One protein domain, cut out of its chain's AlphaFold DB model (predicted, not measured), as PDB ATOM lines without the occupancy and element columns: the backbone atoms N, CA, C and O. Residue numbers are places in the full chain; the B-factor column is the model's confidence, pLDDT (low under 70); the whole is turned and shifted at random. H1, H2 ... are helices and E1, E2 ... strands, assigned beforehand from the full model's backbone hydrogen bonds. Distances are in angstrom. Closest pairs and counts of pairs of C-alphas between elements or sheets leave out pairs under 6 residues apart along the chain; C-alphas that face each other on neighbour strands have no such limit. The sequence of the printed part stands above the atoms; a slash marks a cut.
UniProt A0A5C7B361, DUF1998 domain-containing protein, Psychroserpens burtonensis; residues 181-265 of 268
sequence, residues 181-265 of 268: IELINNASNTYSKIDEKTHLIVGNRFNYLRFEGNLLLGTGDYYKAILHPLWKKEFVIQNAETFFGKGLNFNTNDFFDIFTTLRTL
ATOM      1  N   ILE A 181     -85.117   8.708 227.768       95.00
ATOM      2  CA  ILE A 181     -85.510   9.101 226.405       95.00
ATOM      3  C   ILE A 181     -84.740  10.345 225.966       95.00
ATOM      4  O   ILE A 181     -84.205  10.384 224.858       95.00
ATOM      5  N   GLU A 182     -84.646  11.340 226.846       94.56
ATOM      6  CA  GLU A 182     -83.886  12.561 226.596       94.56
ATOM      7  C   GLU A 182     -82.403  12.250 226.358       94.56
ATOM      8  O   GLU A 182     -81.844  12.693 225.357       94.56
ATOM      9  N   LEU A 183     -81.785  11.417 227.200       93.88
ATOM     10  CA  LEU A 183     -80.390  10.994 227.058       93.88
ATOM     11  C   LEU A 183     -80.134  10.293 225.719       93.88
ATOM     12  O   LEU A 183     -79.181  10.639 225.021       93.88
ATOM     13  N   ILE A 184     -80.988   9.341 225.330       95.88
ATOM     14  CA  ILE A 184     -80.864   8.615 224.055       95.88
ATOM     15  C   ILE A 184     -81.029   9.559 222.857       95.88
ATOM     16  O   ILE A 184     -80.247   9.504 221.899       95.88
ATOM     17  N   ASN A 185     -82.016  10.452 222.906       96.69
ATOM     18  CA  ASN A 185     -82.293  11.384 221.816       96.69
ATOM     19  C   ASN A 185     -81.198  12.451 221.682       96.69
ATOM     20  O   ASN A 185     -80.780  12.751 220.560       96.69
ATOM     21  N   ASN A 186     -80.679  12.960 222.801       94.75
ATOM     22  CA  ASN A 186     -79.550  13.888 222.827       94.75
ATOM     23  C   ASN A 186     -78.275  13.217 222.314       94.75
ATOM     24  O   ASN A 186     -77.584  13.788 221.475       94.75
ATOM     25  N   ALA A 187     -77.995  11.981 222.735       94.44
ATOM     26  CA  ALA A 187     -76.860  11.212 222.233       94.44
ATOM     27  C   ALA A 187     -76.946  10.986 220.715       94.44
ATOM     28  O   ALA A 187     -75.951  11.155 220.011       94.44
ATOM     29  N   SER A 188     -78.137  10.677 220.197       95.56
ATOM     30  CA  SER A 188     -78.367  10.515 218.756       95.56
ATOM     31  C   SER A 188     -78.126  11.827 218.002       95.56
ATOM     32  O   SER A 188     -77.414  11.844 217.002       95.56
ATOM     33  N   ASN A 189     -78.640  12.948 218.515       95.31
ATOM     34  CA  ASN A 189     -78.413  14.277 217.937       95.31
ATOM     35  C   ASN A 189     -76.935  14.701 217.967       95.31
ATOM     36  O   ASN A 189     -76.449  15.345 217.041       95.31
ATOM     37  N   THR A 190     -76.196  14.351 219.019       93.25
ATOM     38  CA  THR A 190     -74.746  14.578 219.063       93.25
ATOM     39  C   THR A 190     -74.042  13.732 218.009       93.25
ATOM     40  O   THR A 190     -73.195  14.246 217.285       93.25
ATOM     41  N   TYR A 191     -74.429  12.462 217.856       91.31
ATOM     42  CA  TYR A 191     -73.824  11.562 216.876       91.31
ATOM     43  C   TYR A 191     -74.043  12.026 215.432       91.31
ATOM     44  O   TYR A 191     -73.111  11.987 214.630       91.31
ATOM     45  N   SER A 192     -75.236  12.529 215.092       93.56
ATOM     46  CA  SER A 192     -75.516  13.033 213.738       93.56
ATOM     47  C   SER A 192     -74.659  14.233 213.339       93.56
ATOM     48  O   SER A 192     -74.572  14.553 212.164       93.56
ATOM     49  N   LYS A 193     -74.027  14.920 214.297       93.00
ATOM     50  CA  LYS A 193     -73.153  16.073 214.029       93.00
ATOM     51  C   LYS A 193     -71.690  15.682 213.798       93.00
ATOM     52  O   LYS A 193     -70.891  16.551 213.472       93.00
ATOM     53  N   ILE A 194     -71.326  14.411 213.995       88.75
ATOM     54  CA  ILE A 194     -69.937  13.936 213.883       88.75
ATOM     55  C   ILE A 194     -69.510  13.784 212.417       88.75
ATOM     56  O   ILE A 194     -68.353  14.039 212.089       88.75
ATOM     57  N   ASP A 195     -70.428  13.365 211.545       87.94
ATOM     58  CA  ASP A 195     -70.179  13.109 210.125       87.94
ATOM     59  C   ASP A 195     -71.318  13.711 209.294       87.94
ATOM     60  O   ASP A 195     -72.487  13.421 209.547       87.94
ATOM     61  N   GLU A 196     -70.977  14.516 208.282       90.25
ATOM     62  CA  GLU A 196     -71.923  15.175 207.366       90.25
ATOM     63  C   GLU A 196     -72.835  14.189 206.616       90.25
ATOM     64  O   GLU A 196     -73.909  14.567 206.150       90.25
ATOM     65  N   LYS A 197     -72.434  12.917 206.515       92.62
ATOM     66  CA  LYS A 197     -73.224  11.834 205.907       92.62
ATOM     67  C   LYS A 197     -74.206  11.169 206.868       92.62
ATOM     68  O   LYS A 197     -74.859  10.191 206.493       92.62
ATOM     69  N   THR A 198     -74.288  11.644 208.107       94.44
ATOM     70  CA  THR A 198     -75.186  11.109 209.130       94.44
ATOM     71  C   THR A 198     -76.320  12.086 209.394       94.44
ATOM     72  O   THR A 198     -76.110  13.211 209.831       94.44
ATOM     73  N   HIS A 199     -77.552  11.630 209.199       95.31
ATOM     74  CA  HIS A 199     -78.751  12.449 209.350       95.31
ATOM     75  C   HIS A 199     -79.601  11.953 210.510       95.31
ATOM     76  O   HIS A 199     -79.933  10.768 210.581       95.31
ATOM     77  N   LEU A 200     -79.987  12.863 211.404       97.25
ATOM     78  CA  LEU A 200     -80.932  12.564 212.475       97.25
ATOM     79  C   LEU A 200     -82.351  12.462 211.912       97.25
ATOM     80  O   LEU A 200     -82.820  13.371 211.228       97.25
ATOM     81  N   ILE A 201     -83.054  11.391 212.261       97.19
ATOM     82  CA  ILE A 201     -84.468  11.194 211.966       97.19
ATOM     83  C   ILE A 201     -85.241  11.100 213.281       97.19
ATOM     84  O   ILE A 201     -84.850  10.380 214.203       97.19
ATOM     85  N   VAL A 202     -86.343  11.845 213.365       96.88
ATOM     86  CA  VAL A 202     -87.228  11.846 214.534       96.88
ATOM     87  C   VAL A 202     -88.147  10.630 214.465       96.88
ATOM     88  O   VAL A 202     -88.908  10.492 213.506       96.88
ATOM     89  N   GLY A 203     -88.057   9.753 215.465       95.75
ATOM     90  CA  GLY A 203     -88.942   8.599 215.611       95.75
ATOM     91  C   GLY A 203     -90.096   8.854 216.582       95.75
ATOM     92  O   GLY A 203     -90.274   9.962 217.082       95.75
ATOM     93  N   ASN A 204     -90.884   7.811 216.861       95.38
ATOM     94  CA  ASN A 204     -92.051   7.896 217.751       95.38
ATOM     95  C   ASN A 204     -91.668   8.121 219.224       95.38
ATOM     96  O   ASN A 204     -92.243   8.982 219.884       95.38
ATOM     97  N   ARG A 205     -90.706   7.345 219.736       94.81
ATOM     98  CA  ARG A 205     -90.143   7.479 221.094       94.81
ATOM     99  C   ARG A 205     -88.657   7.816 221.051       94.81
ATOM    100  O   ARG A 205     -88.203   8.687 221.791       94.81
ATOM    101  N   PHE A 206     -87.914   7.155 220.166       96.81
ATOM    102  CA  PHE A 206     -86.475   7.346 220.015       96.81
ATOM    103  C   PHE A 206     -86.132   7.867 218.626       96.81
ATOM    104  O   PHE A 206     -86.630   7.372 217.613       96.81
ATOM    105  N   ASN A 207     -85.235   8.843 218.580       97.31
ATOM    106  CA  ASN A 207     -84.595   9.274 217.350       97.31
ATOM    107  C   ASN A 207     -83.653   8.176 216.845       97.31
ATOM    108  O   ASN A 207     -83.098   7.391 217.617       97.31
ATOM    109  N   TYR A 208     -83.447   8.147 215.536       96.94
ATOM    110  CA  TYR A 208     -82.520   7.230 214.884       96.94
ATOM    111  C   TYR A 208     -81.720   7.963 213.809       96.94
ATOM    112  O   TYR A 208     -81.979   9.119 213.480       96.94
ATOM    113  N   LEU A 209     -80.691   7.306 213.297       95.94
ATOM    114  CA  LEU A 209     -79.702   7.876 212.396       95.94
ATOM    115  C   LEU A 209     -79.813   7.201 211.039       95.94
ATOM    116  O   LEU A 209     -79.803   5.973 210.963       95.94
ATOM    117  N   ARG A 210     -79.881   7.990 209.970       95.31
ATOM    118  CA  ARG A 210     -79.702   7.534 208.590       95.31
ATOM    119  C   ARG A 210     -78.278   7.852 208.160       95.31
ATOM    120  O   ARG A 210     -77.868   9.008 208.215       95.31
ATOM    121  N   PHE A 211     -77.557   6.846 207.695       93.19
ATOM    122  CA  PHE A 211     -76.231   6.997 207.113       93.19
ATOM    123  C   PHE A 211     -76.344   6.923 205.600       93.19
ATOM    124  O   PHE A 211     -76.934   5.975 205.074       93.19
ATOM    125  N   GLU A 212     -75.775   7.908 204.910       92.00
ATOM    126  CA  GLU A 212     -75.728   7.893 203.454       92.00
ATOM    127  C   GLU A 212     -74.853   6.745 202.951       92.00
ATOM    128  O   GLU A 212     -73.679   6.599 203.317       92.00
ATOM    129  N   GLY A 213     -75.439   5.926 202.084       84.81
ATOM    130  CA  GLY A 213     -74.720   4.892 201.363       84.81
ATOM    131  C   GLY A 213     -73.699   5.476 200.383       84.81
ATOM    132  O   GLY A 213     -73.751   6.637 199.976       84.81
ATOM    133  N   ASN A 214     -72.745   4.652 199.960       81.50
ATOM    134  CA  ASN A 214     -71.816   5.010 198.901       81.50
ATOM    135  C   ASN A 214     -72.310   4.419 197.578       81.50
ATOM    136  O   ASN A 214     -72.089   3.239 197.292       81.50
ATOM    137  N   LEU A 215     -72.915   5.269 196.740       73.25
ATOM    138  CA  LEU A 215     -73.407   4.883 195.414       73.25
ATOM    139  C   LEU A 215     -72.337   4.195 194.549       73.25
ATOM    140  O   LEU A 215     -72.670   3.279 193.801       73.25
ATOM    141  N   LEU A 216     -71.060   4.589 194.657       75.62
ATOM    142  CA  LEU A 216     -69.967   3.988 193.877       75.62
ATOM    143  C   LEU A 216     -69.655   2.548 194.306       75.62
ATOM    144  O   LEU A 216     -69.145   1.768 193.508       75.62
ATOM    145  N   LEU A 217     -69.966   2.196 195.555       78.06
ATOM    146  CA  LEU A 217     -69.834   0.841 196.094       78.06
ATOM    147  C   LEU A 217     -71.162   0.070 196.052       78.06
ATOM    148  O   LEU A 217     -71.231  -1.049 196.556       78.06
ATOM    149  N   GLY A 218     -72.218   0.659 195.478       73.00
ATOM    150  CA  GLY A 218     -73.556   0.072 195.439       73.00
ATOM    151  C   GLY A 218     -74.201  -0.092 196.816       73.00
ATOM    152  O   GLY A 218     -75.149  -0.865 196.950       73.00
ATOM    153  N   THR A 219     -73.702   0.597 197.847       78.69
ATOM    154  CA  THR A 219     -74.306   0.545 199.178       78.69
ATOM    155  C   THR A 219     -75.431   1.568 199.258       78.69
ATOM    156  O   THR A 219     -75.226   2.752 198.991       78.69
ATOM    157  N   GLY A 220     -76.636   1.094 199.578       85.06
ATOM    158  CA  GLY A 220     -77.764   1.957 199.916       85.06
ATOM    159  C   GLY A 220     -77.614   2.546 201.315       85.06
ATOM    160  O   GLY A 220     -76.714   2.167 202.070       85.06
ATOM    161  N   ASP A 221     -78.511   3.464 201.658       90.25
ATOM    162  CA  ASP A 221     -78.566   4.005 203.010       90.25
ATOM    163  C   ASP A 221     -78.878   2.910 204.022       90.25
ATOM    164  O   ASP A 221     -79.623   1.964 203.745       90.25
ATOM    165  N   TYR A 222     -78.342   3.077 205.222       91.19
ATOM    166  CA  TYR A 222     -78.627   2.202 206.346       91.19
ATOM    167  C   TYR A 222     -78.955   3.028 207.582       91.19
ATOM    168  O   TYR A 222     -78.598   4.203 207.691       91.19
ATOM    169  N   TYR A 223     -79.666   2.404 208.514       94.38
ATOM    170  CA  TYR A 223     -80.202   3.078 209.685       94.38
ATOM    171  C   TYR A 223     -79.590   2.489 210.937       94.38
ATOM    172  O   TYR A 223     -79.404   1.278 211.009       94.38
ATOM    173  N   LYS A 224     -79.302   3.327 211.932       95.88
ATOM    174  CA  LYS A 224     -78.896   2.867 213.261       95.88
ATOM    175  C   LYS A 224     -79.615   3.622 214.361       95.88
ATOM    176  O   LYS A 224     -80.015   4.763 214.161       95.88
ATOM    177  N   ALA A 225     -79.737   3.013 215.530       97.19
ATOM    178  CA  ALA A 225     -80.333   3.647 216.701       97.19
ATOM    179  C   ALA A 225     -79.525   3.371 217.972       97.19
ATOM    180  O   ALA A 225     -78.782   2.391 218.061       97.19
ATOM    181  N   ILE A 226     -79.676   4.251 218.959       97.00
ATOM    182  CA  ILE A 226     -79.095   4.092 220.294       97.00
ATOM    183  C   ILE A 226     -80.192   3.572 221.221       97.00
ATOM    184  O   ILE A 226     -81.309   4.081 221.205       97.00
ATOM    185  N   LEU A 227     -79.877   2.553 222.016       96.00
ATOM    186  CA  LEU A 227     -80.826   1.884 222.905       96.00
ATOM    187  C   LEU A 227     -80.337   1.850 224.352       96.00
ATOM    188  O   LEU A 227     -79.160   2.080 224.640       96.00
ATOM    189  N   HIS A 228     -81.233   1.476 225.267       97.38
ATOM    190  CA  HIS A 228     -80.825   1.028 226.594       97.38
ATOM    191  C   HIS A 228     -79.945  -0.237 226.475       97.38
ATOM    192  O   HIS A 228     -80.304  -1.160 225.739       97.38
ATOM    193  N   PRO A 229     -78.809  -0.334 227.193       97.56
ATOM    194  CA  PRO A 229     -77.819  -1.394 226.977       97.56
ATOM    195  C   PRO A 229     -78.282  -2.799 227.375       97.56
ATOM    196  O   PRO A 229     -77.681  -3.775 226.937       97.56
ATOM    197  N   LEU A 230     -79.304  -2.902 228.228       98.19
ATOM    198  CA  LEU A 230     -79.830  -4.181 228.718       98.19
ATOM    199  C   LEU A 230     -81.049  -4.674 227.932       98.19
ATOM    200  O   LEU A 230     -81.600  -5.714 228.276       98.19
ATOM    201  N   TRP A 231     -81.513  -3.939 226.915       97.94
ATOM    202  CA  TRP A 231     -82.629  -4.395 226.089       97.94
ATOM    203  C   TRP A 231     -82.171  -5.435 225.077       97.94
ATOM    204  O   TRP A 231     -81.167  -5.266 224.384       97.94
ATOM    205  N   LYS A 232     -82.969  -6.489 224.940       97.06
ATOM    206  CA  LYS A 232     -82.748  -7.531 223.950       97.06
ATOM    207  C   LYS A 232     -83.099  -7.009 222.560       97.06
ATOM    208  O   LYS A 232     -84.245  -6.646 222.284       97.06
ATOM    209  N   LYS A 233     -82.109  -6.967 221.671       96.12
ATOM    210  CA  LYS A 233     -82.222  -6.321 220.352       96.12
ATOM    211  C   LYS A 233     -83.327  -6.927 219.489       96.12
ATOM    212  O   LYS A 233     -84.027  -6.191 218.801       96.12
ATOM    213  N   GLU A 234     -83.542  -8.239 219.558       96.06
ATOM    214  CA  GLU A 234     -84.608  -8.920 218.814       96.06
ATOM    215  C   GLU A 234     -85.996  -8.400 219.209       96.06
ATOM    216  O   GLU A 234     -86.849  -8.200 218.346       96.06
ATOM    217  N   PHE A 235     -86.210  -8.120 220.498       96.56
ATOM    218  CA  PHE A 235     -87.463  -7.539 220.984       96.56
ATOM    219  C   PHE A 235     -87.630  -6.095 220.520       96.56
ATOM    220  O   PHE A 235     -88.743  -5.687 220.190       96.56
ATOM    221  N   VAL A 236     -86.542  -5.328 220.441       96.31
ATOM    222  CA  VAL A 236     -86.587  -3.971 219.887       96.31
ATOM    223  C   VAL A 236     -86.962  -3.996 218.405       96.31
ATOM    224  O   VAL A 236     -87.820  -3.222 218.000       96.31
ATOM    225  N   ILE A 237     -86.400  -4.916 217.612       96.38
ATOM    226  CA  ILE A 237     -86.744  -5.078 216.186       96.38
ATOM    227  C   ILE A 237     -88.228  -5.424 216.021       96.38
ATOM    228  O   ILE A 237     -88.915  -4.812 215.207       96.38
ATOM    229  N   GLN A 238     -88.748  -6.355 216.825       95.56
ATOM    230  CA  GLN A 238     -90.169  -6.731 216.804       95.56
ATOM    231  C   GLN A 238     -91.107  -5.566 217.157       95.56
ATOM    232  O   GLN A 238     -92.251  -5.548 216.712       95.56
ATOM    233  N   ASN A 239     -90.623  -4.593 217.933       95.19
ATOM    234  CA  ASN A 239     -91.375  -3.419 218.380       95.19
ATOM    235  C   ASN A 239     -90.878  -2.117 217.722       95.19
ATOM    236  O   ASN A 239     -91.156  -1.023 218.217       95.19
ATOM    237  N   ALA A 240     -90.151  -2.212 216.600       95.25
ATOM    238  CA  ALA A 240     -89.498  -1.066 215.973       95.25
ATOM    239  C   ALA A 240     -90.498   0.021 215.555       95.25
ATOM    240  O   ALA A 240     -90.195   1.204 215.673       95.25
ATOM    241  N   GLU A 241     -91.709  -0.358 215.135       94.56
ATOM    242  CA  GLU A 241     -92.751   0.605 214.771       94.56
ATOM    243  C   GLU A 241     -93.165   1.489 215.956       94.56
ATOM    244  O   GLU A 241     -93.293   2.705 215.807       94.56
ATOM    245  N   THR A 242     -93.305   0.905 217.147       93.94
ATOM    246  CA  THR A 242     -93.640   1.637 218.377       93.94
ATOM    247  C   THR A 242     -92.528   2.610 218.762       93.94
ATOM    248  O   THR A 242     -92.803   3.741 219.154       93.94
ATOM    249  N   PHE A 243     -91.268   2.197 218.622       94.69
ATOM    250  CA  PHE A 243     -90.118   3.001 219.035       94.69
ATOM    251  C   PHE A 243     -89.716   4.076 218.020       94.69
ATOM    252  O   PHE A 243     -89.413   5.204 218.411       94.69
ATOM    253  N   PHE A 244     -89.726   3.750 216.731       96.00
ATOM    254  CA  PHE A 244     -89.089   4.547 215.678       96.00
ATOM    255  C   PHE A 244     -90.049   4.993 214.570       96.00
ATOM    256  O   PHE A 244     -89.754   5.963 213.882       96.00
ATOM    257  N   GLY A 245     -91.203   4.338 214.411       93.69
ATOM    258  CA  GLY A 245     -92.162   4.610 213.336       93.69
ATOM    259  C   GLY A 245     -92.197   3.537 212.239       93.69
ATOM    260  O   GLY A 245     -91.464   2.550 212.261       93.69
ATOM    261  N   LYS A 246     -93.111   3.707 211.275       88.69
ATOM    262  CA  LYS A 246     -93.423   2.702 210.241       88.69
ATOM    263  C   LYS A 246     -92.333   2.564 209.177       88.69
ATOM    264  O   LYS A 246     -91.712   3.543 208.779       88.69
ATOM    265  N   GLY A 247     -92.216   1.357 208.618       82.50
ATOM    266  CA  GLY A 247     -91.443   1.095 207.397       82.50
ATOM    267  C   GLY A 247     -89.933   0.932 207.595       82.50
ATOM    268  O   GLY A 247     -89.193   0.978 206.616       82.50
ATOM    269  N   LEU A 248     -89.478   0.736 208.835       86.31
ATOM    270  CA  LEU A 248     -88.074   0.495 209.170       86.31
ATOM    271  C   LEU A 248     -87.799  -1.001 209.332       86.31
ATOM    272  O   LEU A 248     -88.537  -1.700 210.020       86.31
ATOM    273  N   ASN A 249     -86.699  -1.466 208.739       87.25
ATOM    274  CA  ASN A 249     -86.197  -2.828 208.892       87.25
ATOM    275  C   ASN A 249     -84.796  -2.773 209.507       87.25
ATOM    276  O   ASN A 249     -83.819  -2.546 208.796       87.25
ATOM    277  N   PHE A 250     -84.715  -2.963 210.824       92.88
ATOM    278  CA  PHE A 250     -83.452  -3.050 211.554       92.88
ATOM    279  C   PHE A 250     -82.971  -4.497 211.688       92.88
ATOM    280  O   PHE A 250     -83.768  -5.427 211.806       92.88
ATOM    281  N   ASN A 251     -81.656  -4.660 211.767       93.75
ATOM    282  CA  ASN A 251     -80.963  -5.875 212.172       93.75
ATOM    283  C   ASN A 251     -80.257  -5.659 213.519       93.75
ATOM    284  O   ASN A 251     -80.063  -4.539 213.983       93.75
ATOM    285  N   THR A 252     -79.794  -6.734 214.154       92.00
ATOM    286  CA  THR A 252     -79.135  -6.671 215.474       92.00
ATOM    287  C   THR A 252     -77.823  -5.864 215.485       92.00
ATOM    288  O   THR A 252     -77.400  -5.368 216.533       92.00
ATOM    289  N   ASN A 253     -77.192  -5.677 214.323       92.81
ATOM    290  CA  ASN A 253     -75.974  -4.873 214.158       92.81
ATOM    291  C   ASN A 253     -76.245  -3.370 213.974       92.81
ATOM    292  O   ASN A 253     -75.303  -2.576 213.972       92.81
ATOM    293  N   ASP A 254     -77.511  -2.976 213.856       94.50
ATOM    294  CA  ASP A 254     -77.914  -1.588 213.629       94.50
ATOM    295  C   ASP A 254     -78.089  -0.801 214.937       94.50
ATOM    296  O   ASP A 254     -78.479   0.362 214.934       94.50
ATOM    297  N   PHE A 255     -77.775  -1.413 216.080       95.25
ATOM    298  CA  PHE A 255     -77.964  -0.796 217.386       95.25
ATOM    299  C   PHE A 255     -76.655  -0.586 218.136       95.25
ATOM    300  O   PHE A 255     -75.860  -1.519 218.300       95.25
ATOM    301  N   PHE A 256     -76.500   0.626 218.663       92.94
ATOM    302  CA  PHE A 256     -75.542   0.971 219.711       92.94
ATOM    303  C   PHE A 256     -76.262   1.095 221.059       92.94
ATOM    304  O   PHE A 256     -77.493   1.075 221.124       92.94
ATOM    305  N   ASP A 257     -75.499   1.263 222.136       94.50
ATOM    306  CA  ASP A 257     -76.044   1.411 223.481       94.50
ATOM    307  C   ASP A 257     -75.641   2.728 224.149       94.50
ATOM    308  O   ASP A 257     -74.511   3.207 224.018       94.50
ATOM    309  N   ILE A 258     -76.568   3.288 224.925       94.88
ATOM    310  CA  ILE A 258     -76.373   4.569 225.602       94.88
ATOM    311  C   ILE A 258     -75.246   4.521 226.646       94.88
ATOM    312  O   ILE A 258     -74.576   5.527 226.868       94.88
ATOM    313  N   PHE A 259     -74.964   3.356 227.242       94.50
ATOM    314  CA  PHE A 259     -73.919   3.204 228.261       94.50
ATOM    315  C   PHE A 259     -72.517   3.453 227.688       94.50
ATOM    316  O   PHE A 259     -71.723   4.195 228.278       94.50
ATOM    317  N   THR A 260     -72.222   2.891 226.519       92.38
ATOM    318  CA  THR A 260     -70.978   3.121 225.777       92.38
ATOM    319  C   THR A 260     -70.968   4.516 225.162       92.38
ATOM    320  O   THR A 260     -69.952   5.215 225.215       92.38
ATOM    321  N   THR A 261     -72.099   4.964 224.609       91.44
ATOM    322  CA  THR A 261     -72.182   6.278 223.961       91.44
ATOM    323  C   THR A 261     -71.879   7.422 224.928       91.44
ATOM    324  O   THR A 261     -71.053   8.273 224.608       91.44
ATOM    325  N   LEU A 262     -72.452   7.420 226.133       88.69
ATOM    326  CA  LEU A 262     -72.223   8.481 227.128       88.69
ATOM    327  C   LEU A 262     -70.778   8.540 227.653       88.69
ATOM    328  O   LEU A 262     -70.379   9.546 228.233       88.69
ATOM    329  N   ARG A 263     -69.990   7.476 227.466       86.62
ATOM    330  CA  ARG A 263     -68.567   7.414 227.854       86.62
ATOM    331  C   ARG A 263     -67.615   7.774 226.715       86.62
ATOM    332  O   ARG A 263     -66.439   8.022 226.963       86.62
ATOM    333  N   THR A 264     -68.100   7.777 225.477       83.88
ATOM    334  CA  THR A 264     -67.292   8.030 224.274       83.88
ATOM    335  C   THR A 264     -67.557   9.409 223.684       83.88
ATOM    336  O   THR A 264     -66.622  10.072 223.237       83.88
ATOM    337  N   LEU A 265     -68.807   9.871 223.721       73.25
ATOM    338  CA  LEU A 265     -69.175  11.215 223.303       73.25
ATOM    339  C   LEU A 265     -69.009  12.181 224.474       73.25
ATOM    340  O   LEU A 265     -69.599  11.994 225.537       73.25
TER     341      LEU A 265
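Overview. This is residues 181 to 265 of the 268 residues of the protein "DUF1998 domain-containing protein" of Psychroserpens burtonensis (UniProt A0A5C7B361). A small, strongly twisted four-stranded sheet has the longest helix, H1, packed along one face, with H4 meeting H1 at a steep tilt; the short helices H2 and H3 sit apart from H1, and the E2-E3 hairpin's turn makes one end of the long axis at Leu 216. The 85 printed residues run H1 E1 E2 E3 H2 H3 E4 H4, mixed helices and strands. The sheet is mixed, in the order E1 E2 E3 E4. The whole is compact, with a radius of gyration of the C-alphas of 12.5 A and spans of 37 by 28 by 20 A.

Along the chain. Find C-alpha 181 at (-85.510, 9.101, 226.405); from there H1, residues 181 to 191, runs 15.3 A. Next come E1, 198 to 201, E2, 208 to 211, and E3, 222 to 227, 16.7 A long from C-alpha 222 at (-78.627, 2.202, 206.346). Then read H2, 233 to 238, H3, 240 to 244, E4, 255 to 257, and H4, 258 to 264, ending at C-alpha 264 (-67.292, 8.030, 224.274).

Arrangement. E1 E2 E3 form a meander, each strand the antiparallel neighbour of the one before: look for N 199 and O 210, 2.8 A, and N 209 and O 224, 2.8 A. E3 and E4 are parallel, N 227 and O 256 2.9 A apart; E3, H2 H3, E4 is a strand-helix-strand unit, two parallel strands joined through helices, with a right-handed crossover. H1 is on the sheet at a height of 7.8 A. H1 and H4 touch, C-alphas of Ile 184 and Ile 258 6.2 A apart, at a steep tilt of 40 degrees, the same way. H2 only grazes the sheet. Every O i to N i+4 pair is within hydrogen-bond range in H1, H2 and H3; in H4, 2 of 3.

Size, cuts and confidence. The C-alphas farthest apart, of Leu 216 and Leu 230, are 37.1 A apart. The printed part has no cut, no link is long, and no printed residue is under 70 in pLDDT.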